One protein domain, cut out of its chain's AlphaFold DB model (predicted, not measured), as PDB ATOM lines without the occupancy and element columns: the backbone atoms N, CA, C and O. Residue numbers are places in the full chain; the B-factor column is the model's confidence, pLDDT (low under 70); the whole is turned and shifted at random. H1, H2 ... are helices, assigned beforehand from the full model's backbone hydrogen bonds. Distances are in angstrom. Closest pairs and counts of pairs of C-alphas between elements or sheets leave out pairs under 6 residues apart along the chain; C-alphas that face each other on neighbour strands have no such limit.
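Overview. This is residues 50 to 204 of the 425 residues of the protein "Hypothetical protein" of Cyclophora tenuis (UniProt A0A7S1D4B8). Two long arms make a wide V, each a pair of helices side by side: H1 with H6, and H2 with H5. H3 turns off at the far end of the second arm, and short H4 follows. The 155 printed residues hold six named helices, H1 to H6, and no named strand: all helix, extended, radius of gyration of the C-alphas 26.8 A, spanning 78 by 46 by 20 A.

Arrangement. H1, residues 50 to 77, touches H6, residues 164 to 203, with H6's residues 175 to 193 alone, opposite ways at a shallow tilt of 20 degrees; their closest C-alphas, Leu 64 and Leu 182, are 6.9 A apart. H2, residues 79 to 104, touches H5, residues 138 to 160, opposite ways at a shallow tilt of 26 degrees; closest C-alphas Ala 92 and Glu 156, 4.6 A. H3, residues 107 to 123, and H4, residues 130 to 133, only just touch, with 3 pairs of C-alphas within 8 A; closest His 122 and Ser 130, 7.0 A. Every O i to N i+4 pair is within hydrogen-bond range in H1, H2, H3, H5 and H6; H4 is too short for one.

Along the chain. H1, 40.7 A long, begins at C-alpha 50 (331.442, 195.674, 301.822); H6, 57.8 A, ends at C-alpha 203 (327.419, 191.118, 312.418).

Size, cuts and confidence. The printed part has no cut and no long link; pLDDT is under 70 at residues 125 to 131, 133, 188 and 194 to 204.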
ATOM      1  N   ILE A  50     330.593 196.831 301.496       82.50
ATOM      2  CA  ILE A  50     331.442 195.674 301.822       82.50
ATOM      3  C   ILE A  50     332.027 195.044 300.554       82.50
ATOM      4  O   ILE A  50     333.202 194.666 300.550       82.50
ATOM      5  N   ASN A  51     331.244 194.923 299.481       84.69
ATOM      6  CA  ASN A  51     331.725 194.368 298.218       84.69
ATOM      7  C   ASN A  51     332.755 195.286 297.552       84.69
ATOM      8  O   ASN A  51     333.806 194.796 297.134       84.69
ATOM      9  N   VAL A  52     332.521 196.602 297.548       81.75
ATOM     10  CA  VAL A  52     333.502 197.594 297.078       81.75
ATOM     11  C   VAL A  52     334.780 197.504 297.914       81.75
ATOM     12  O   VAL A  52     335.875 197.415 297.363       81.75
ATOM     13  N   ALA A  53     334.670 197.419 299.245       75.81
ATOM     14  CA  ALA A  53     335.833 197.268 300.117       75.81
ATOM     15  C   ALA A  53     336.620 195.971 299.850       75.81
ATOM     16  O   ALA A  53     337.850 196.002 299.860       75.81
ATOM     17  N   LYS A  54     335.943 194.843 299.594       82.69
ATOM     18  CA  LYS A  54     336.589 193.570 299.225       82.69
ATOM     19  C   LYS A  54     337.313 193.670 297.885       82.69
ATOM     20  O   LYS A  54     338.439 193.194 297.770       82.69
ATOM     21  N   GLN A  55     336.693 194.304 296.891       86.94
ATOM     22  CA  GLN A  55     337.307 194.506 295.582       86.94
ATOM     23  C   GLN A  55     338.556 195.389 295.690       86.94
ATOM     24  O   GLN A  55     339.609 195.010 295.184       86.94
ATOM     25  N   THR A  56     338.475 196.505 296.419       77.38
ATOM     26  CA  THR A  56     339.625 197.384 296.668       77.38
ATOM     27  C   THR A  56     340.744 196.656 297.413       77.38
ATOM     28  O   THR A  56     341.906 196.792 297.041       77.38
ATOM     29  N   LEU A  57     340.421 195.834 298.421       80.88
ATOM     30  CA  LEU A  57     341.421 195.022 299.119       80.88
ATOM     31  C   LEU A  57     342.107 194.025 298.171       80.88
ATOM     32  O   LEU A  57     343.330 193.955 298.163       80.88
ATOM     33  N   ASN A  58     341.362 193.330 297.311       86.44
ATOM     34  CA  ASN A  58     341.960 192.417 296.332       86.44
ATOM     35  C   ASN A  58     342.896 193.138 295.349       86.44
ATOM     36  O   ASN A  58     343.977 192.632 295.055       86.44
ATOM     37  N   VAL A  59     342.520 194.333 294.879       86.62
ATOM     38  CA  VAL A  59     343.383 195.154 294.011       86.62
ATOM     39  C   VAL A  59     344.670 195.550 294.739       86.62
ATOM     40  O   VAL A  59     345.752 195.408 294.175       86.62
ATOM     41  N   ILE A  60     344.575 195.976 296.003       79.25
ATOM     42  CA  ILE A  60     345.747 196.297 296.833       79.25
ATOM     43  C   ILE A  60     346.627 195.056 297.034       79.25
ATOM     44  O   ILE A  60     347.846 195.150 296.923       79.25
ATOM     45  N   GLY A  61     346.031 193.888 297.292       84.88
ATOM     46  CA  GLY A  61     346.756 192.628 297.448       84.88
ATOM     47  C   GLY A  61     347.559 192.248 296.200       84.88
ATOM     48  O   GLY A  61     348.742 191.929 296.315       84.88
ATOM     49  N   ASN A  62     346.946 192.352 295.017       89.94
ATOM     50  CA  ASN A  62     347.619 192.098 293.742       89.94
ATOM     51  C   ASN A  62     348.753 193.104 293.497       89.94
ATOM     52  O   ASN A  62     349.866 192.700 293.183       89.94
ATOM     53  N   LEU A  63     348.512 194.395 293.748       85.06
ATOM     54  CA  LEU A  63     349.526 195.440 293.593       85.06
ATOM     55  C   LEU A  63     350.732 195.227 294.522       85.06
ATOM     56  O   LEU A  63     351.873 195.412 294.105       85.06
ATOM     57  N   LEU A  64     350.505 194.801 295.770       84.62
ATOM     58  CA  LEU A  64     351.586 194.471 296.706       84.62
ATOM     59  C   LEU A  64     352.381 193.233 296.275       84.62
ATOM     60  O   LEU A  64     353.572 193.155 296.569       84.62
ATOM     61  N   HIS A  65     351.740 192.267 295.617       89.94
ATOM     62  CA  HIS A  65     352.414 191.095 295.065       89.94
ATOM     63  C   HIS A  65     353.254 191.454 293.833       89.94
ATOM     64  O   HIS A  65     354.419 191.065 293.752       89.94
ATOM     65  N   ASP A  66     352.702 192.258 292.923       89.38
ATOM     66  CA  ASP A  66     353.407 192.729 291.730       89.38
ATOM     67  C   ASP A  66     354.611 193.603 292.099       89.38
ATOM     68  O   ASP A  66     355.697 193.424 291.549       89.38
ATOM     69  N   ALA A  67     354.465 194.495 293.084       83.56
ATOM     70  CA  ALA A  67     355.569 195.315 293.585       83.56
ATOM     71  C   ALA A  67     356.706 194.467 294.187       83.56
ATOM     72  O   ALA A  67     357.879 194.758 293.962       83.56
ATOM     73  N   ASP A  68     356.371 193.402 294.918       89.94
ATOM     74  CA  ASP A  68     357.345 192.461 295.484       89.94
ATOM     75  C   ASP A  68     358.115 191.726 294.379       89.94
ATOM     76  O   ASP A  68     359.340 191.630 294.432       89.94
ATOM     77  N   LYS A  69     357.405 191.284 293.333       92.31
ATOM     78  CA  LYS A  69     358.002 190.637 292.161       92.31
ATOM     79  C   LYS A  69     358.933 191.582 291.401       92.31
ATOM     80  O   LYS A  69     360.054 191.194 291.093       92.31
ATOM     81  N   ILE A  70     358.505 192.821 291.147       87.81
ATOM     82  CA  ILE A  70     359.332 193.836 290.478       87.81
ATOM     83  C   ILE A  70     360.603 194.111 291.285       87.81
ATOM     84  O   ILE A  70     361.683 194.194 290.704       87.81
ATOM     85  N   LEU A  71     360.508 194.213 292.615       86.69
ATOM     86  CA  LEU A  71     361.692 194.368 293.459       86.69
ATOM     87  C   LEU A  71     362.618 193.145 293.372       86.69
ATOM     88  O   LEU A  71     363.829 193.306 293.255       86.69
ATOM     89  N   SER A  72     362.082 191.925 293.395       89.62
ATOM     90  CA  SER A  72     362.891 190.715 293.204       89.62
ATOM     91  C   SER A  72     363.572 190.663 291.833       89.62
ATOM     92  O   SER A  72     364.735 190.270 291.748       89.62
ATOM     93  N   ASP A  73     362.891 191.090 290.770       88.25
ATOM     94  CA  ASP A  73     363.462 191.148 289.423       88.25
ATOM     95  C   ASP A  73     364.555 192.233 289.333       88.25
ATOM     96  O   ASP A  73     365.633 191.984 288.788       88.25
ATOM     97  N   LEU A  74     364.333 193.408 289.934       85.06
ATOM     98  CA  LEU A  74     365.333 194.479 290.023       85.06
ATOM     99  C   LEU A  74     366.595 194.043 290.779       85.06
ATOM    100  O   LEU A  74     367.699 194.336 290.320       85.06
ATOM    101  N   GLU A  75     366.440 193.321 291.895       86.44
ATOM    102  CA  GLU A  75     367.568 192.760 292.653       86.44
ATOM    103  C   GLU A  75     368.331 191.730 291.817       86.44
ATOM    104  O   GLU A  75     369.556 191.756 291.753       86.44
ATOM    105  N   LYS A  76     367.619 190.841 291.118       90.62
ATOM    106  CA  LYS A  76     368.241 189.768 290.337       90.62
ATOM    107  C   LYS A  76     369.089 190.287 289.178       90.62
ATOM    108  O   LYS A  76     370.083 189.657 288.818       90.62
ATOM    109  N   HIS A  77     368.681 191.391 288.563       88.81
ATOM    110  CA  HIS A  77     369.344 191.911 287.374       88.81
ATOM    111  C   HIS A  77     370.414 192.977 287.666       88.81
ATOM    112  O   HIS A  77     371.061 193.418 286.720       88.81
ATOM    113  N   ASN A  78     370.625 193.383 288.928       84.50
ATOM    114  CA  ASN A  78     371.569 194.448 289.317       84.50
ATOM    115  C   ASN A  78     371.424 195.743 288.483       84.50
ATOM    116  O   ASN A  78     372.372 196.509 288.323       84.50
ATOM    117  N   LEU A  79     370.230 196.002 287.934       88.06
ATOM    118  CA  LEU A  79     369.993 197.122 287.010       88.06
ATOM    119  C   LEU A  79     369.955 198.464 287.735       88.06
ATOM    120  O   LEU A  79     370.177 199.508 287.125       88.06
ATOM    121  N   LEU A  80     369.647 198.441 289.033       87.19
ATOM    122  CA  LEU A  80     369.457 199.653 289.814       87.19
ATOM    123  C   LEU A  80     370.776 200.413 290.007       87.19
ATOM    124  O   LEU A  80     370.783 201.629 289.840       87.19
ATOM    125  N   GLY A  81     371.885 199.715 290.271       88.56
ATOM    126  CA  GLY A  81     373.204 200.341 290.395       88.56
ATOM    127  C   GLY A  81     373.632 201.034 289.099       88.56
ATOM    128  O   GLY A  81     373.991 202.209 289.103       88.56
ATOM    129  N   GLU A  82     373.488 200.357 287.957       90.38
ATOM    130  CA  GLU A  82     373.816 200.930 286.643       90.38
ATOM    131  C   GLU A  82     372.921 202.128 286.285       90.38
ATOM    132  O   GLU A  82     373.407 203.153 285.800       90.38
ATOM    133  N   ALA A  83     371.623 202.046 286.591       84.75
ATOM    134  CA  ALA A  83     370.700 203.160 286.408       84.75
ATOM    135  C   ALA A  83     371.062 204.368 287.290       84.75
ATOM    136  O   ALA A  83     370.983 205.503 286.816       84.75
ATOM    137  N   ILE A  84     371.485 204.143 288.541       80.50
ATOM    138  CA  ILE A  84     371.939 205.205 289.451       80.50
ATOM    139  C   ILE A  84     373.170 205.907 288.876       80.50
ATOM    140  O   ILE A  84     373.149 207.129 288.754       80.50
ATOM    141  N   ILE A  85     374.197 205.162 288.452       90.81
ATOM    142  CA  ILE A  85     375.417 205.744 287.860       90.81
ATOM    143  C   ILE A  85     375.064 206.597 286.651       90.81
ATOM    144  O   ILE A  85     375.490 207.747 286.562       90.81
ATOM    145  N   ARG A  86     374.253 206.052 285.740       89.31
ATOM    146  CA  ARG A  86     373.838 206.768 284.536       89.31
ATOM    147  C   ARG A  86     373.141 208.082 284.883       89.31
ATOM    148  O   ARG A  86     373.446 209.106 284.286       89.31
ATOM    149  N   ARG A  87     372.236 208.082 285.866       83.00
ATOM    150  CA  ARG A  87     371.557 209.309 286.307       83.00
ATOM    151  C   ARG A  87     372.495 210.288 287.004       83.00
ATOM    152  O   ARG A  87     372.357 211.486 286.787       83.00
ATOM    153  N   CYS A  88     373.450 209.811 287.798       82.69
ATOM    154  CA  CYS A  88     374.476 210.660 288.398       82.69
ATOM    155  C   CYS A  88     375.364 211.313 287.333       82.69
ATOM    156  O   CYS A  88     375.677 212.491 287.461       82.69
ATOM    157  N   GLN A  89     375.716 210.587 286.269       91.31
ATOM    158  CA  GLN A  89     376.463 211.120 285.128       91.31
ATOM    159  C   GLN A  89     375.647 212.157 284.352       91.31
ATOM    160  O   GLN A  89     376.120 213.271 284.172       91.31
ATOM    161  N   GLU A  90     374.399 211.841 283.991       85.56
ATOM    162  CA  GLU A  90     373.497 212.788 283.315       85.56
ATOM    163  C   GLU A  90     373.302 214.071 284.146       85.56
ATOM    164  O   GLU A  90     373.342 215.177 283.607       85.56
ATOM    165  N   LEU A  91     373.132 213.950 285.469       81.50
ATOM    166  CA  LEU A  91     373.023 215.105 286.361       81.50
ATOM    167  C   LEU A  91     374.338 215.886 286.449       81.50
ATOM    168  O   LEU A  91     374.312 217.114 286.445       81.50
ATOM    169  N   ALA A  92     375.477 215.197 286.520       87.31
ATOM    170  CA  ALA A  92     376.778 215.849 286.511       87.31
ATOM    171  C   ALA A  92     376.998 216.636 285.217       87.31
ATOM    172  O   ALA A  92     377.487 217.754 285.280       87.31
ATOM    173  N   ASP A  93     376.588 216.104 284.068       92.62
ATOM    174  CA  ASP A  93     376.704 216.802 282.787       92.62
ATOM    175  C   ASP A  93     375.838 218.070 282.757       92.62
ATOM    176  O   ASP A  93     376.296 219.120 282.317       92.62
ATOM    177  N   VAL A  94     374.617 218.015 283.299       88.50
ATOM    178  CA  VAL A  94     373.746 219.199 283.433       88.50
ATOM    179  C   VAL A  94     374.377 220.252 284.351       88.50
ATOM    180  O   VAL A  94     374.374 221.436 284.015       88.50
ATOM    181  N   VAL A  95     374.931 219.840 285.497       82.88
ATOM    182  CA  VAL A  95     375.616 220.752 286.429       82.88
ATOM    183  C   VAL A  95     376.883 221.331 285.797       82.88
ATOM    184  O   VAL A  95     377.114 222.529 285.916       82.88
ATOM    185  N   GLY A  96     377.664 220.514 285.091       88.62
ATOM    186  CA  GLY A  96     378.866 220.942 284.379       88.62
ATOM    187  C   GLY A  96     378.554 221.968 283.292       88.62
ATOM    188  O   GLY A  96     379.210 223.004 283.231       88.62
ATOM    189  N   ASN A  97     377.492 221.752 282.509       91.38
ATOM    190  CA  ASN A  97     377.019 222.729 281.526       91.38
ATOM    191  C   ASN A  97     376.586 224.040 282.199       91.38
ATOM    192  O   ASN A  97     376.950 225.111 281.735       91.38
ATOM    193  N   LEU A  98     375.877 223.978 283.333       85.88
ATOM    194  CA  LEU A  98     375.485 225.178 284.080       85.88
ATOM    195  C   LEU A  98     376.701 225.955 284.612       85.88
ATOM    196  O   LEU A  98     376.716 227.183 284.588       85.88
ATOM    197  N   VAL A  99     377.721 225.249 285.105       89.75
ATOM    198  CA  VAL A  99     378.992 225.851 285.533       89.75
ATOM    199  C   VAL A  99     379.694 226.512 284.354       89.75
ATOM    200  O   VAL A  99     380.154 227.644 284.486       89.75
ATOM    201  N   GLN A 100     379.761 225.825 283.214       92.38
ATOM    202  CA  GLN A 100     380.364 226.349 281.996       92.38
ATOM    203  C   GLN A 100     379.622 227.599 281.510       92.38
ATOM    204  O   GLN A 100     380.261 228.610 281.245       92.38
ATOM    205  N   ASP A 101     378.290 227.593 281.519       89.75
ATOM    206  CA  ASP A 101     377.469 228.759 281.181       89.75
ATOM    207  C   ASP A 101     377.724 229.942 282.133       89.75
ATOM    208  O   ASP A 101     377.716 231.102 281.717       89.75
ATOM    209  N   LEU A 102     377.949 229.681 283.428       83.81
ATOM    210  CA  LEU A 102     378.305 230.718 284.405       83.81
ATOM    211  C   LEU A 102     379.728 231.264 284.197       83.81
ATOM    212  O   LEU A 102     379.969 232.440 284.475       83.81
ATOM    213  N   GLU A 103     380.651 230.431 283.718       88.31
ATOM    214  CA  GLU A 103     382.043 230.793 283.421       88.31
ATOM    215  C   GLU A 103     382.195 231.563 282.113       88.31
ATOM    216  O   GLU A 103     382.957 232.531 282.056       88.31
ATOM    217  N   GLU A 104     381.478 231.136 281.076       90.94
ATOM    218  CA  GLU A 104     381.512 231.728 279.740       90.94
ATOM    219  C   GLU A 104     380.745 233.050 279.671       90.94
ATOM    220  O   GLU A 104     381.030 233.882 278.805       90.94
ATOM    221  N   LYS A 105     379.816 233.296 280.604       88.38
ATOM    222  CA  LYS A 105     379.170 234.604 280.733       88.38
ATOM    223  C   LYS A 105     380.207 235.696 280.978       88.38
ATOM    224  O   LYS A 105     381.024 235.635 281.910       88.38
ATOM    225  N   SER A 106     380.131 236.730 280.141       87.56
ATOM    226  CA  SER A 106     381.014 237.886 280.223       87.56
ATOM    227  C   SER A 106     380.954 238.508 281.620       87.56
ATOM    228  O   SER A 106     379.987 238.338 282.375       87.56
ATOM    229  N   VAL A 107     382.022 239.202 282.012       86.38
ATOM    230  CA  VAL A 107     382.038 239.905 283.302       86.38
ATOM    231  C   VAL A 107     380.899 240.925 283.329       86.38
ATOM    232  O   VAL A 107     380.236 241.075 284.347       86.38
ATOM    233  N   GLU A 108     380.617 241.551 282.193       87.38
ATOM    234  CA  GLU A 108     379.532 242.498 281.979       87.38
ATOM    235  C   GLU A 108     378.154 241.862 282.220       87.38
ATOM    236  O   GLU A 108     377.349 242.435 282.951       87.38
ATOM    237  N   ASP A 109     377.902 240.652 281.712       87.50
ATOM    238  CA  ASP A 109     376.638 239.935 281.945       87.50
ATOM    239  C   ASP A 109     376.481 239.508 283.409       87.50
ATOM    240  O   ASP A 109     375.379 239.539 283.960       87.50
ATOM    241  N   ARG A 110     377.582 239.127 284.069       81.06
ATOM    242  CA  ARG A 110     377.574 238.796 285.503       81.06
ATOM    243  C   ARG A 110     377.289 240.022 286.362       81.06
ATOM    244  O   ARG A 110     376.541 239.915 287.330       81.06
ATOM    245  N   LYS A 111     377.827 241.181 285.986       87.12
ATOM    246  CA  LYS A 111     377.517 242.461 286.632       87.12
ATOM    247  C   LYS A 111     376.072 242.879 286.402       87.12
ATOM    248  O   LYS A 111     375.410 243.271 287.354       87.12
ATOM    249  N   ALA A 112     375.562 242.721 285.181       88.44
ATOM    250  CA  ALA A 112     374.161 242.985 284.869       88.44
ATOM    251  C   ALA A 112     373.218 242.082 285.681       88.44
ATOM    252  O   ALA A 112     372.223 242.559 286.219       88.44
ATOM    253  N   LEU A 113     373.557 240.796 285.839       84.44
ATOM    254  CA  LEU A 113     372.805 239.868 286.686       84.44
ATOM    255  C   LEU A 113     372.878 240.260 288.169       84.44
ATOM    256  O   LEU A 113     371.856 240.274 288.846       84.44
ATOM    257  N   ALA A 114     374.070 240.591 288.675       83.00
ATOM    258  CA  ALA A 114     374.246 241.038 290.054       83.00
ATOM    259  C   ALA A 114     373.433 242.309 290.332       83.00
ATOM    260  O   ALA A 114     372.768 242.401 291.361       83.00
ATOM    261  N   GLN A 115     373.426 243.249 289.388       86.56
ATOM    262  CA  GLN A 115     372.641 244.469 289.477       86.56
ATOM    263  C   GLN A 115     371.132 244.190 289.435       86.56
ATOM    264  O   GLN A 115     370.412 244.725 290.270       86.56
ATOM    265  N   ALA A 116     370.661 243.296 288.560       86.62
ATOM    266  CA  ALA A 116     369.260 242.871 288.542       86.62
ATOM    267  C   ALA A 116     368.837 242.219 289.874       86.62
ATOM    268  O   ALA A 116     367.775 242.531 290.405       86.62
ATOM    269  N   CYS A 117     369.694 241.385 290.475       79.50
ATOM    270  CA  CYS A 117     369.446 240.810 291.800       79.50
ATOM    271  C   CYS A 117     369.356 241.886 292.893       79.50
ATOM    272  O   CYS A 117     368.504 241.795 293.774       79.50
ATOM    273  N   ILE A 118     370.222 242.903 292.850       82.62
ATOM    274  CA  ILE A 118     370.162 244.042 293.776       82.62
ATOM    275  C   ILE A 118     368.843 244.793 293.582       82.62
ATOM    276  O   ILE A 118     368.175 245.097 294.568       82.62
ATOM    277  N   GLU A 119     368.446 245.067 292.339       86.69
ATOM    278  CA  GLU A 119     367.204 245.771 292.010       86.69
ATOM    279  C   GLU A 119     365.959 245.006 292.494       86.69
ATOM    280  O   GLU A 119     365.100 245.611 293.137       86.69
ATOM    281  N   ASP A 120     365.894 243.683 292.310       83.50
ATOM    282  CA  ASP A 120     364.791 242.838 292.802       83.50
ATOM    283  C   ASP A 120     364.697 242.825 294.338       83.50
ATOM    284  O   ASP A 120     363.608 242.892 294.926       83.50
ATOM    285  N   VAL A 121     365.848 242.780 295.011       78.31
ATOM    286  CA  VAL A 121     365.939 242.827 296.477       78.31
ATOM    287  C   VAL A 121     365.501 244.193 297.015       78.31
ATOM    288  O   VAL A 121     364.791 244.259 298.020       78.31
ATOM    289  N   HIS A 122     365.861 245.283 296.333       79.94
ATOM    290  CA  HIS A 122     365.426 246.636 296.688       79.94
ATOM    291  C   HIS A 122     363.946 246.885 296.349       79.94
ATOM    292  O   HIS A 122     363.268 247.628 297.063       79.94
ATOM    293  N   GLY A 123     363.411 246.241 295.307       78.25
ATOM    294  CA  GLY A 123     361.999 246.323 294.921       78.25
ATOM    295  C   GLY A 123     361.037 245.626 295.893       78.25
ATOM    296  O   GLY A 123     359.849 245.939 295.913       78.25
ATOM    297  N   SER A 124     361.542 244.727 296.741       71.31
ATOM    298  CA  SER A 124     360.754 243.912 297.684       71.31
ATOM    299  C   SER A 124     360.634 244.547 299.088       71.31
ATOM    300  O   SER A 124     360.795 243.881 300.109       71.31
ATOM    301  N   THR A 125     360.399 245.860 299.154       58.19
ATOM    302  CA  THR A 125     360.797 246.774 300.250       58.19
ATOM    303  C   THR A 125     359.946 246.818 301.538       58.19
ATOM    304  O   THR A 125     359.952 247.841 302.220       58.19
ATOM    305  N   GLU A 126     359.249 245.757 301.957       62.91
ATOM    306  CA  GLU A 126     358.393 245.829 303.171       62.91
ATOM    307  C   GLU A 126     358.933 245.137 304.438       62.91
ATOM    308  O   GLU A 126     358.242 245.099 305.454       62.91
ATOM    309  N   THR A 127     360.174 244.638 304.462       62.41
ATOM    310  CA  THR A 127     360.698 243.925 305.649       62.41
ATOM    311  C   THR A 127     362.052 244.439 306.132       62.41
ATOM    312  O   THR A 127     362.936 244.705 305.329       62.41
ATOM    313  N   GLU A 128     362.254 244.514 307.455       64.81
ATOM    314  CA  GLU A 128     363.499 244.966 308.119       64.81
ATOM    315  C   GLU A 128     364.768 244.206 307.664       64.81
ATOM    316  O   GLU A 128     365.875 244.728 307.768       64.81
ATOM    317  N   GLN A 129     364.624 243.014 307.070       59.44
ATOM    318  CA  GLN A 129     365.720 242.268 306.430       59.44
ATOM    319  C   GLN A 129     366.297 242.971 305.189       59.44
ATOM    320  O   GLN A 129     367.449 242.735 304.826       59.44
ATOM    321  N   SER A 130     365.542 243.878 304.564       60.62
ATOM    322  CA  SER A 130     366.003 244.667 303.421       60.62
ATOM    323  C   SER A 130     367.134 245.628 303.784       60.62
ATOM    324  O   SER A 130     367.882 246.010 302.895       60.62
ATOM    325  N   GLN A 131     367.317 246.005 305.057       69.62
ATOM    326  CA  GLN A 131     368.370 246.954 305.444       69.62
ATOM    327  C   GLN A 131     369.770 246.316 305.439       69.62
ATOM    328  O   GLN A 131     370.741 246.971 305.065       69.62
ATOM    329  N   GLU A 132     369.870 245.032 305.798       70.00
ATOM    330  CA  GLU A 132     371.121 244.262 305.729       70.00
ATOM    331  C   GLU A 132     371.428 243.864 304.279       70.00
ATOM    332  O   GLU A 132     372.548 244.043 303.800       70.00
ATOM    333  N   LEU A 133     370.401 243.446 303.534       67.06
ATOM    334  CA  LEU A 133     370.497 243.137 302.107       67.06
ATOM    335  C   LEU A 133     370.821 244.370 301.240       67.06
ATOM    336  O   LEU A 133     371.511 244.235 300.235       67.06
ATOM    337  N   ALA A 134     370.393 245.573 301.636       70.38
ATOM    338  CA  ALA A 134     370.721 246.822 300.942       70.38
ATOM    339  C   ALA A 134     372.201 247.225 301.076       70.38
ATOM    340  O   ALA A 134     372.682 248.068 300.322       70.38
ATOM    341  N   SER A 135     372.931 246.629 302.027       82.44
ATOM    342  CA  SER A 135     374.373 246.846 302.188       82.44
ATOM    343  C   SER A 135     375.237 245.936 301.307       82.44
ATOM    344  O   SER A 135     376.446 246.152 301.232       82.44
ATOM    345  N   LEU A 136     374.633 244.954 300.618       80.69
ATOM    346  CA  LEU A 136     375.355 244.057 299.717       80.69
ATOM    347  C   LEU A 136     375.909 244.829 298.527       80.69
ATOM    348  O   LEU A 136     375.176 245.449 297.756       80.69
ATOM    349  N   THR A 137     377.222 244.749 298.357       87.38
ATOM    350  CA  THR A 137     377.896 245.352 297.217       87.38
ATOM    351  C   THR A 137     377.889 244.404 296.018       87.38
ATOM    352  O   THR A 137     377.784 243.185 296.154       87.38
ATOM    353  N   GLU A 138     378.068 244.957 294.816       84.94
ATOM    354  CA  GLU A 138     378.283 244.179 293.584       84.94
ATOM    355  C   GLU A 138     379.403 243.136 293.762       84.94
ATOM    356  O   GLU A 138     379.281 241.996 293.313       84.94
ATOM    357  N   ASN A 139     380.472 243.498 294.482       85.94
ATOM    358  CA  ASN A 139     381.596 242.605 294.758       85.94
ATOM    359  C   ASN A 139     381.198 241.415 295.638       85.94
ATOM    360  O   ASN A 139     381.691 240.313 295.405       85.94
ATOM    361  N   ASP A 140     380.300 241.604 296.608       83.94
ATOM    362  CA  ASP A 140     379.827 240.521 297.478       83.94
ATOM    363  C   ASP A 140     379.016 239.498 296.682       83.94
ATOM    364  O   ASP A 140     379.188 238.289 296.851       83.94
ATOM    365  N   ILE A 141     378.191 239.972 295.743       79.75
ATOM    366  CA  ILE A 141     377.417 239.105 294.849       79.75
ATOM    367  C   ILE A 141     378.339 238.376 293.874       79.75
ATOM    368  O   ILE A 141     378.196 237.169 293.694       79.75
ATOM    369  N   LEU A 142     379.331 239.056 293.290       81.62
ATOM    370  CA  LEU A 142     380.326 238.406 292.432       81.62
ATOM    371  C   LEU A 142     381.136 237.352 293.203       81.62
ATOM    372  O   LEU A 142     381.377 236.259 292.686       81.62
ATOM    373  N   HIS A 143     381.514 237.628 294.455       83.88
ATOM    374  CA  HIS A 143     382.155 236.645 295.328       83.88
ATOM    375  C   HIS A 143     381.238 235.459 295.636       83.88
ATOM    376  O   HIS A 143     381.688 234.314 295.557       83.88
ATOM    377  N   ALA A 144     379.959 235.705 295.924       77.44
ATOM    378  CA  ALA A 144     378.971 234.654 296.146       77.44
ATOM    379  C   ALA A 144     378.747 233.802 294.887       77.44
ATOM    380  O   ALA A 144     378.684 232.580 294.990       77.44
ATOM    381  N   MET A 145     378.702 234.412 293.698       78.12
ATOM    382  CA  MET A 145     378.595 233.704 292.417       78.12
ATOM    383  C   MET A 145     379.818 232.822 292.152       78.12
ATOM    384  O   MET A 145     379.658 231.658 291.792       78.12
ATOM    385  N   ASN A 146     381.030 233.330 292.393       84.50
ATOM    386  CA  ASN A 146     382.256 232.532 292.287       84.50
ATOM    387  C   ASN A 146     382.268 231.380 293.311       84.50
ATOM    388  O   ASN A 146     382.699 230.268 293.003       84.50
ATOM    389  N   GLY A 147     381.752 231.619 294.521       81.12
ATOM    390  CA  GLY A 147     381.549 230.581 295.533       81.12
ATOM    391  C   GLY A 147     380.551 229.512 295.078       81.12
ATOM    392  O   GLY A 147     380.841 228.319 295.167       81.12
ATOM    393  N   ALA A 148     379.409 229.925 294.526       77.25
ATOM    394  CA  ALA A 148     378.387 229.034 293.987       77.25
ATOM    395  C   ALA A 148     378.921 228.194 292.818       77.25
ATOM    396  O   ALA A 148     378.691 226.991 292.779       77.25
ATOM    397  N   GLN A 149     379.699 228.791 291.916       83.25
ATOM    398  CA  GLN A 149     380.382 228.083 290.832       83.25
ATOM    399  C   GLN A 149     381.342 227.010 291.372       83.25
ATOM    400  O   GLN A 149     381.331 225.873 290.901       83.25
ATOM    401  N   GLY A 150     382.134 227.337 292.401       83.38
ATOM    402  CA  GLY A 150     383.003 226.373 293.078       83.38
ATOM    403  C   GLY A 150     382.225 225.206 293.697       83.38
ATOM    404  O   GLY A 150     382.609 224.049 293.526       83.38
ATOM    405  N   LEU A 151     381.097 225.499 294.351       75.69
ATOM    406  CA  LEU A 151     380.203 224.481 294.912       75.69
ATOM    407  C   LEU A 151     379.567 223.605 293.827       75.69
ATOM    408  O   LEU A 151     379.483 222.392 293.997       75.69
ATOM    409  N   LEU A 152     379.144 224.181 292.703       77.62
ATOM    410  CA  LEU A 152     378.578 223.421 291.589       77.62
ATOM    411  C   LEU A 152     379.622 222.489 290.957       77.62
ATOM    412  O   LEU A 152     379.317 221.323 290.718       77.62
ATOM    413  N   ARG A 153     380.874 222.942 290.790       87.31
ATOM    414  CA  ARG A 153     381.991 222.071 290.373       87.31
ATOM    415  C   ARG A 153     382.247 220.940 291.367       87.31
ATOM    416  O   ARG A 153     382.556 219.818 290.966       87.31
ATOM    417  N   ASP A 154     382.099 221.204 292.663       83.62
ATOM    418  CA  ASP A 154     382.197 220.154 293.680       83.62
ATOM    419  C   ASP A 154     381.075 219.138 293.574       83.62
ATOM    420  O   ASP A 154     381.329 217.941 293.706       83.62
ATOM    421  N   VAL A 155     379.847 219.589 293.326       78.50
ATOM    422  CA  VAL A 155     378.700 218.705 293.110       78.50
ATOM    423  C   VAL A 155     378.923 217.852 291.866       78.50
ATOM    424  O   VAL A 155     378.831 216.632 291.965       78.50
ATOM    425  N   GLU A 156     379.303 218.454 290.737       87.94
ATOM    426  CA  GLU A 156     379.651 217.739 289.503       87.94
ATOM    427  C   GLU A 156     380.725 216.674 289.767       87.94
ATOM    428  O   GLU A 156     380.532 215.491 289.481       87.94
ATOM    429  N   SER A 157     381.844 217.075 290.373       87.88
ATOM    430  CA  SER A 157     382.954 216.177 290.690       87.88
ATOM    431  C   SER A 157     382.534 215.067 291.655       87.88
ATOM    432  O   SER A 157     382.981 213.926 291.548       87.88
ATOM    433  N   THR A 158     381.663 215.363 292.621       83.12
ATOM    434  CA  THR A 158     381.124 214.356 293.548       83.12
ATOM    435  C   THR A 158     380.271 213.343 292.805       83.12
ATOM    436  O   THR A 158     380.509 212.147 292.956       83.12
ATOM    437  N   LEU A 159     379.349 213.804 291.960       81.94
ATOM    438  CA  LEU A 159     378.476 212.950 291.159       81.94
ATOM    439  C   LEU A 159     379.271 212.062 290.195       81.94
ATOM    440  O   LEU A 159     378.987 210.872 290.096       81.94
ATOM    441  N   ARG A 160     380.311 212.605 289.547       91.50
ATOM    442  CA  ARG A 160     381.214 211.837 288.667       91.50
ATOM    443  C   ARG A 160     382.100 210.852 289.418       91.50
ATOM    444  O   ARG A 160     382.501 209.844 288.850       91.50
ATOM    445  N   SER A 161     382.395 211.130 290.687       90.00
ATOM    446  CA  SER A 161     383.193 210.240 291.538       90.00
ATOM    447  C   SER A 161     382.405 209.082 292.149       90.00
ATOM    448  O   SER A 161     382.994 208.296 292.885       90.00
ATOM    449  N   ILE A 162     381.089 208.992 291.920       87.69
ATOM    450  CA  ILE A 162     380.292 207.856 292.394       87.69
ATOM    451  C   ILE A 162     380.711 206.625 291.594       87.69
ATOM    452  O   ILE A 162     380.435 206.502 290.401       87.69
ATOM    453  N   GLU A 163     381.401 205.715 292.270       92.50
ATOM    454  CA  GLU A 163     381.864 204.470 291.673       92.50
ATOM    455  C   GLU A 163     380.735 203.441 291.588       92.50
ATOM    456  O   GLU A 163     379.733 203.510 292.304       92.50
ATOM    457  N   ARG A 164     380.931 202.421 290.745       92.44
ATOM    458  CA  ARG A 164     379.956 201.337 290.578       92.44
ATOM    459  C   ARG A 164     379.627 200.634 291.888       92.44
ATOM    460  O   ARG A 164     378.460 200.410 292.166       92.44
ATOM    461  N   GLN A 165     380.637 200.379 292.717       90.12
ATOM    462  CA  GLN A 165     380.441 199.765 294.028       90.12
ATOM    463  C   GLN A 165     379.527 200.605 294.932       90.12
ATOM    464  O   GLN A 165     378.705 200.064 295.662       90.12
ATOM    465  N   GLU A 166     379.648 201.928 294.889       85.50
ATOM    466  CA  GLU A 166     378.845 202.824 295.725       85.50
ATOM    467  C   GLU A 166     377.419 202.933 295.211       85.50
ATOM    468  O   GLU A 166     376.479 202.962 295.998       85.50
ATOM    469  N   ALA A 167     377.248 202.951 293.890       87.44
ATOM    470  CA  ALA A 167     375.932 202.883 293.281       87.44
ATOM    471  C   ALA A 167     375.228 201.552 293.582       87.44
ATOM    472  O   ALA A 167     374.033 201.559 293.866       87.44
ATOM    473  N   ASP A 168     375.963 200.438 293.586       88.81
ATOM    474  CA  ASP A 168     375.449 199.126 293.987       88.81
ATOM    475  C   ASP A 168     375.065 199.117 295.481       88.81
ATOM    476  O   ASP A 168     374.003 198.622 295.849       88.81
ATOM    477  N   GLU A 169     375.853 199.750 296.356       85.44
ATOM    478  CA  GLU A 169     375.515 199.907 297.779       85.44
ATOM    479  C   GLU A 169     374.285 200.809 298.004       85.44
ATOM    480  O   GLU A 169     373.426 200.493 298.832       85.44
ATOM    481  N   ILE A 170     374.154 201.911 297.255       82.75
ATOM    482  CA  ILE A 170     372.964 202.780 297.279       82.75
ATOM    483  C   ILE A 170     371.739 202.014 296.767       82.75
ATOM    484  O   ILE A 170     370.654 202.132 297.345       82.75
ATOM    485  N   ALA A 171     371.897 201.213 295.711       85.38
ATOM    486  CA  ALA A 171     370.849 200.340 295.201       85.38
ATOM    487  C   ALA A 171     370.399 199.343 296.276       85.38
ATOM    488  O   ALA A 171     369.205 199.245 296.555       85.38
ATOM    489  N   ASP A 172     371.334 198.678 296.950       86.50
ATOM    490  CA  ASP A 172     371.060 197.754 298.052       86.50
ATOM    491  C   ASP A 172     370.293 198.417 299.207       86.50
ATOM    492  O   ASP A 172     369.345 197.841 299.761       86.50
ATOM    493  N   VAL A 173     370.674 199.648 299.558       79.81
ATOM    494  CA  VAL A 173     369.967 200.481 300.539       79.81
ATOM    495  C   VAL A 173     368.536 200.753 300.083       79.81
ATOM    496  O   VAL A 173     367.593 200.467 300.824       79.81
ATOM    497  N   ALA A 174     368.357 201.254 298.859       75.75
ATOM    498  CA  ALA A 174     367.046 201.580 298.304       75.75
ATOM    499  C   ALA A 174     366.133 200.345 298.238       75.75
ATOM    500  O   ALA A 174     364.970 200.406 298.643       75.75
ATOM    501  N   MET A 175     366.677 199.198 297.822       83.44
ATOM    502  CA  MET A 175     365.977 197.914 297.794       83.44
ATOM    503  C   MET A 175     365.565 197.455 299.195       83.44
ATOM    504  O   MET A 175     364.442 196.986 299.396       83.44
ATOM    505  N   THR A 176     366.440 197.624 300.186       79.00
ATOM    506  CA  THR A 176     366.139 197.288 301.584       79.00
ATOM    507  C   THR A 176     365.012 198.163 302.134       79.00
ATOM    508  O   THR A 176     364.074 197.644 302.740       79.00
ATOM    509  N   VAL A 177     365.047 199.473 301.875       73.62
ATOM    510  CA  VAL A 177     363.984 200.407 302.282       73.62
ATOM    511  C   VAL A 177     362.657 200.057 301.608       73.62
ATOM    512  O   VAL A 177     361.633 199.965 302.287       73.62
ATOM    513  N   ALA A 178     362.667 199.786 300.300       74.88
ATOM    514  CA  ALA A 178     361.473 199.391 299.557       74.88
ATOM    515  C   ALA A 178     360.847 198.100 300.117       74.88
ATOM    516  O   ALA A 178     359.628 198.013 300.268       74.88
ATOM    517  N   ARG A 179     361.672 197.123 300.517       82.44
ATOM    518  CA  ARG A 179     361.208 195.895 301.184       82.44
ATOM    519  C   ARG A 179     360.588 196.158 302.547       82.44
ATOM    520  O   ARG A 179     359.510 195.638 302.823       82.44
ATOM    521  N   ILE A 180     361.229 196.969 303.391       74.38
ATOM    522  CA  ILE A 180     360.672 197.350 304.700       74.38
ATOM    523  C   ILE A 180     359.311 198.030 304.510       74.38
ATOM    524  O   ILE A 180     358.350 197.719 305.222       74.38
ATOM    525  N   PHE A 181     359.205 198.915 303.521       73.38
ATOM    526  CA  PHE A 181     357.958 199.589 303.186       73.38
ATOM    527  C   PHE A 181     356.872 198.610 302.709       73.38
ATOM    528  O   PHE A 181     355.770 198.612 303.260       73.38
ATOM    529  N   LEU A 182     357.177 197.704 301.771       76.19
ATOM    530  CA  LEU A 182     356.224 196.681 301.319       76.19
ATOM    531  C   LEU A 182     355.796 195.734 302.440       76.19
ATOM    532  O   LEU A 182     354.618 195.399 302.535       76.19
ATOM    533  N   LEU A 183     356.715 195.313 303.312       78.06
ATOM    534  CA  LEU A 183     356.384 194.498 304.483       78.06
ATOM    535  C   LEU A 183     355.437 195.244 305.430       78.06
ATOM    536  O   LEU A 183     354.502 194.646 305.964       78.06
ATOM    537  N   SER A 184     355.637 196.552 305.596       71.00
ATOM    538  CA  SER A 184     354.764 197.406 306.406       71.00
ATOM    539  C   SER A 184     353.363 197.512 305.793       71.00
ATOM    540  O   SER A 184     352.369 197.341 306.501       71.00
ATOM    541  N   LEU A 185     353.268 197.688 304.470       72.06
ATOM    542  CA  LEU A 185     351.994 197.683 303.744       72.06
ATOM    543  C   LEU A 185     351.294 196.318 303.793       72.06
ATOM    544  O   LEU A 185     350.097 196.263 304.062       72.06
ATOM    545  N   LYS A 186     352.026 195.211 303.610       79.12
ATOM    546  CA  LYS A 186     351.497 193.841 303.746       79.12
ATOM    547  C   LYS A 186     350.968 193.590 305.164       79.12
ATOM    548  O   LYS A 186     349.899 193.002 305.328       79.12
ATOM    549  N   SER A 187     351.673 194.076 306.188       73.56
ATOM    550  CA  SER A 187     351.226 194.001 307.585       73.56
ATOM    551  C   SER A 187     349.925 194.779 307.799       73.56
ATOM    552  O   SER A 187     348.939 194.214 308.282       73.56
ATOM    553  N   MET A 188     349.872 196.036 307.346       69.50
ATOM    554  CA  MET A 188     348.676 196.881 307.419       69.50
ATOM    555  C   MET A 188     347.488 196.244 306.685       69.50
ATOM    556  O   MET A 188     346.395 196.138 307.242       69.50
ATOM    557  N   TYR A 189     347.723 195.734 305.476       75.62
ATOM    558  CA  TYR A 189     346.737 195.013 304.680       75.62
ATOM    559  C   TYR A 189     346.177 193.790 305.422       75.62
ATOM    560  O   TYR A 189     344.959 193.603 305.489       75.62
ATOM    561  N   SER A 190     347.046 192.984 306.042       75.62
ATOM    562  CA  SER A 190     346.630 191.801 306.807       75.62
ATOM    563  C   SER A 190     345.801 192.152 308.049       75.62
ATOM    564  O   SER A 190     344.836 191.450 308.365       75.62
ATOM    565  N   SER A 191     346.125 193.268 308.712       71.12
ATOM    566  CA  SER A 191     345.393 193.774 309.876       71.12
ATOM    567  C   SER A 191     343.984 194.240 309.494       71.12
ATOM    568  O   SER A 191     342.998 193.782 310.077       71.12
ATOM    569  N   ILE A 192     343.871 195.056 308.439       72.00
ATOM    570  CA  ILE A 192     342.586 195.567 307.935       72.00
ATOM    571  C   ILE A 192     341.690 194.417 307.467       72.00
ATOM    572  O   ILE A 192     340.494 194.396 307.762       72.00
ATOM    573  N   THR A 193     342.266 193.447 306.754       76.00
ATOM    574  CA  THR A 193     341.528 192.287 306.240       76.00
ATOM    575  C   THR A 193     340.979 191.437 307.386       76.00
ATOM    576  O   THR A 193     339.797 191.095 307.383       76.00
ATOM    577  N   SER A 194     341.797 191.167 308.410       69.44
ATOM    578  CA  SER A 194     341.394 190.355 309.567       69.44
ATOM    579  C   SER A 194     340.314 191.042 310.410       69.44
ATOM    580  O   SER A 194     339.317 190.411 310.752       69.44
ATOM    581  N   GLN A 195     340.450 192.344 310.692       67.88
ATOM    582  CA  GLN A 195     339.453 193.093 311.466       67.88
ATOM    583  C   GLN A 195     338.104 193.186 310.746       67.88
ATOM    584  O   GLN A 195     337.059 192.991 311.366       67.88
ATOM    585  N   LYS A 196     338.108 193.433 309.429       64.81
ATOM    586  CA  LYS A 196     336.868 193.513 308.643       64.81
ATOM    587  C   LYS A 196     336.180 192.156 308.499       64.81
ATOM    588  O   LYS A 196     334.954 192.111 308.534       64.81
ATOM    589  N   LEU A 197     336.934 191.061 308.379       63.41
ATOM    590  CA  LEU A 197     336.375 189.704 308.355       63.41
ATOM    591  C   LEU A 197     335.735 189.324 309.694       63.41
ATOM    592  O   LEU A 197     334.625 188.801 309.697       63.41
ATOM    593  N   VAL A 198     336.386 189.638 310.817       66.75
ATOM    594  CA  VAL A 198     335.835 189.371 312.156       66.75
ATOM    595  C   VAL A 198     334.589 190.221 312.418       66.75
ATOM    596  O   VAL A 198     333.575 189.675 312.837       66.75
ATOM    597  N   ALA A 199     334.618 191.519 312.098       67.94
ATOM    598  CA  ALA A 199     333.464 192.408 312.262       67.94
ATOM    599  C   ALA A 199     332.284 192.047 311.338       67.94
ATOM    600  O   ALA A 199     331.123 192.221 311.707       67.94
ATOM    601  N   ALA A 200     332.561 191.539 310.134       61.56
ATOM    602  CA  ALA A 200     331.524 191.038 309.238       61.56
ATOM    603  C   ALA A 200     330.931 189.712 309.746       61.56
ATOM    604  O   ALA A 200     329.716 189.553 309.725       61.56
ATOM    605  N   ALA A 201     331.762 188.794 310.251       60.16
ATOM    606  CA  ALA A 201     331.317 187.498 310.761       60.16
ATOM    607  C   ALA A 201     330.496 187.600 312.058       60.16
ATOM    608  O   ALA A 201     329.572 186.810 312.256       60.16
ATOM    609  N   THR A 202     330.796 188.565 312.933       61.34
ATOM    610  CA  THR A 202     329.993 188.821 314.140       61.34
ATOM    611  C   THR A 202     328.668 189.510 313.818       61.34
ATOM    612  O   THR A 202     327.661 189.201 314.448       61.34
ATOM    613  N   LYS A 203     328.633 190.383 312.802       61.38
ATOM    614  CA  LYS A 203     327.419 191.118 312.418       61.38
ATOM    615  C   LYS A 203     326.431 190.296 311.579       61.38
ATOM    616  O   LYS A 203     325.231 190.475 311.734       61.38
ATOM    617  N   ASP A 204     326.908 189.386 310.729       53.69
ATOM    618  CA  ASP A 204     326.050 188.554 309.861       53.69
ATOM    619  C   ASP A 204     325.333 187.423 310.621       53.69
ATOM    620  O   ASP A 204     324.363 186.852 310.134       53.69
TER     621      ASP A 204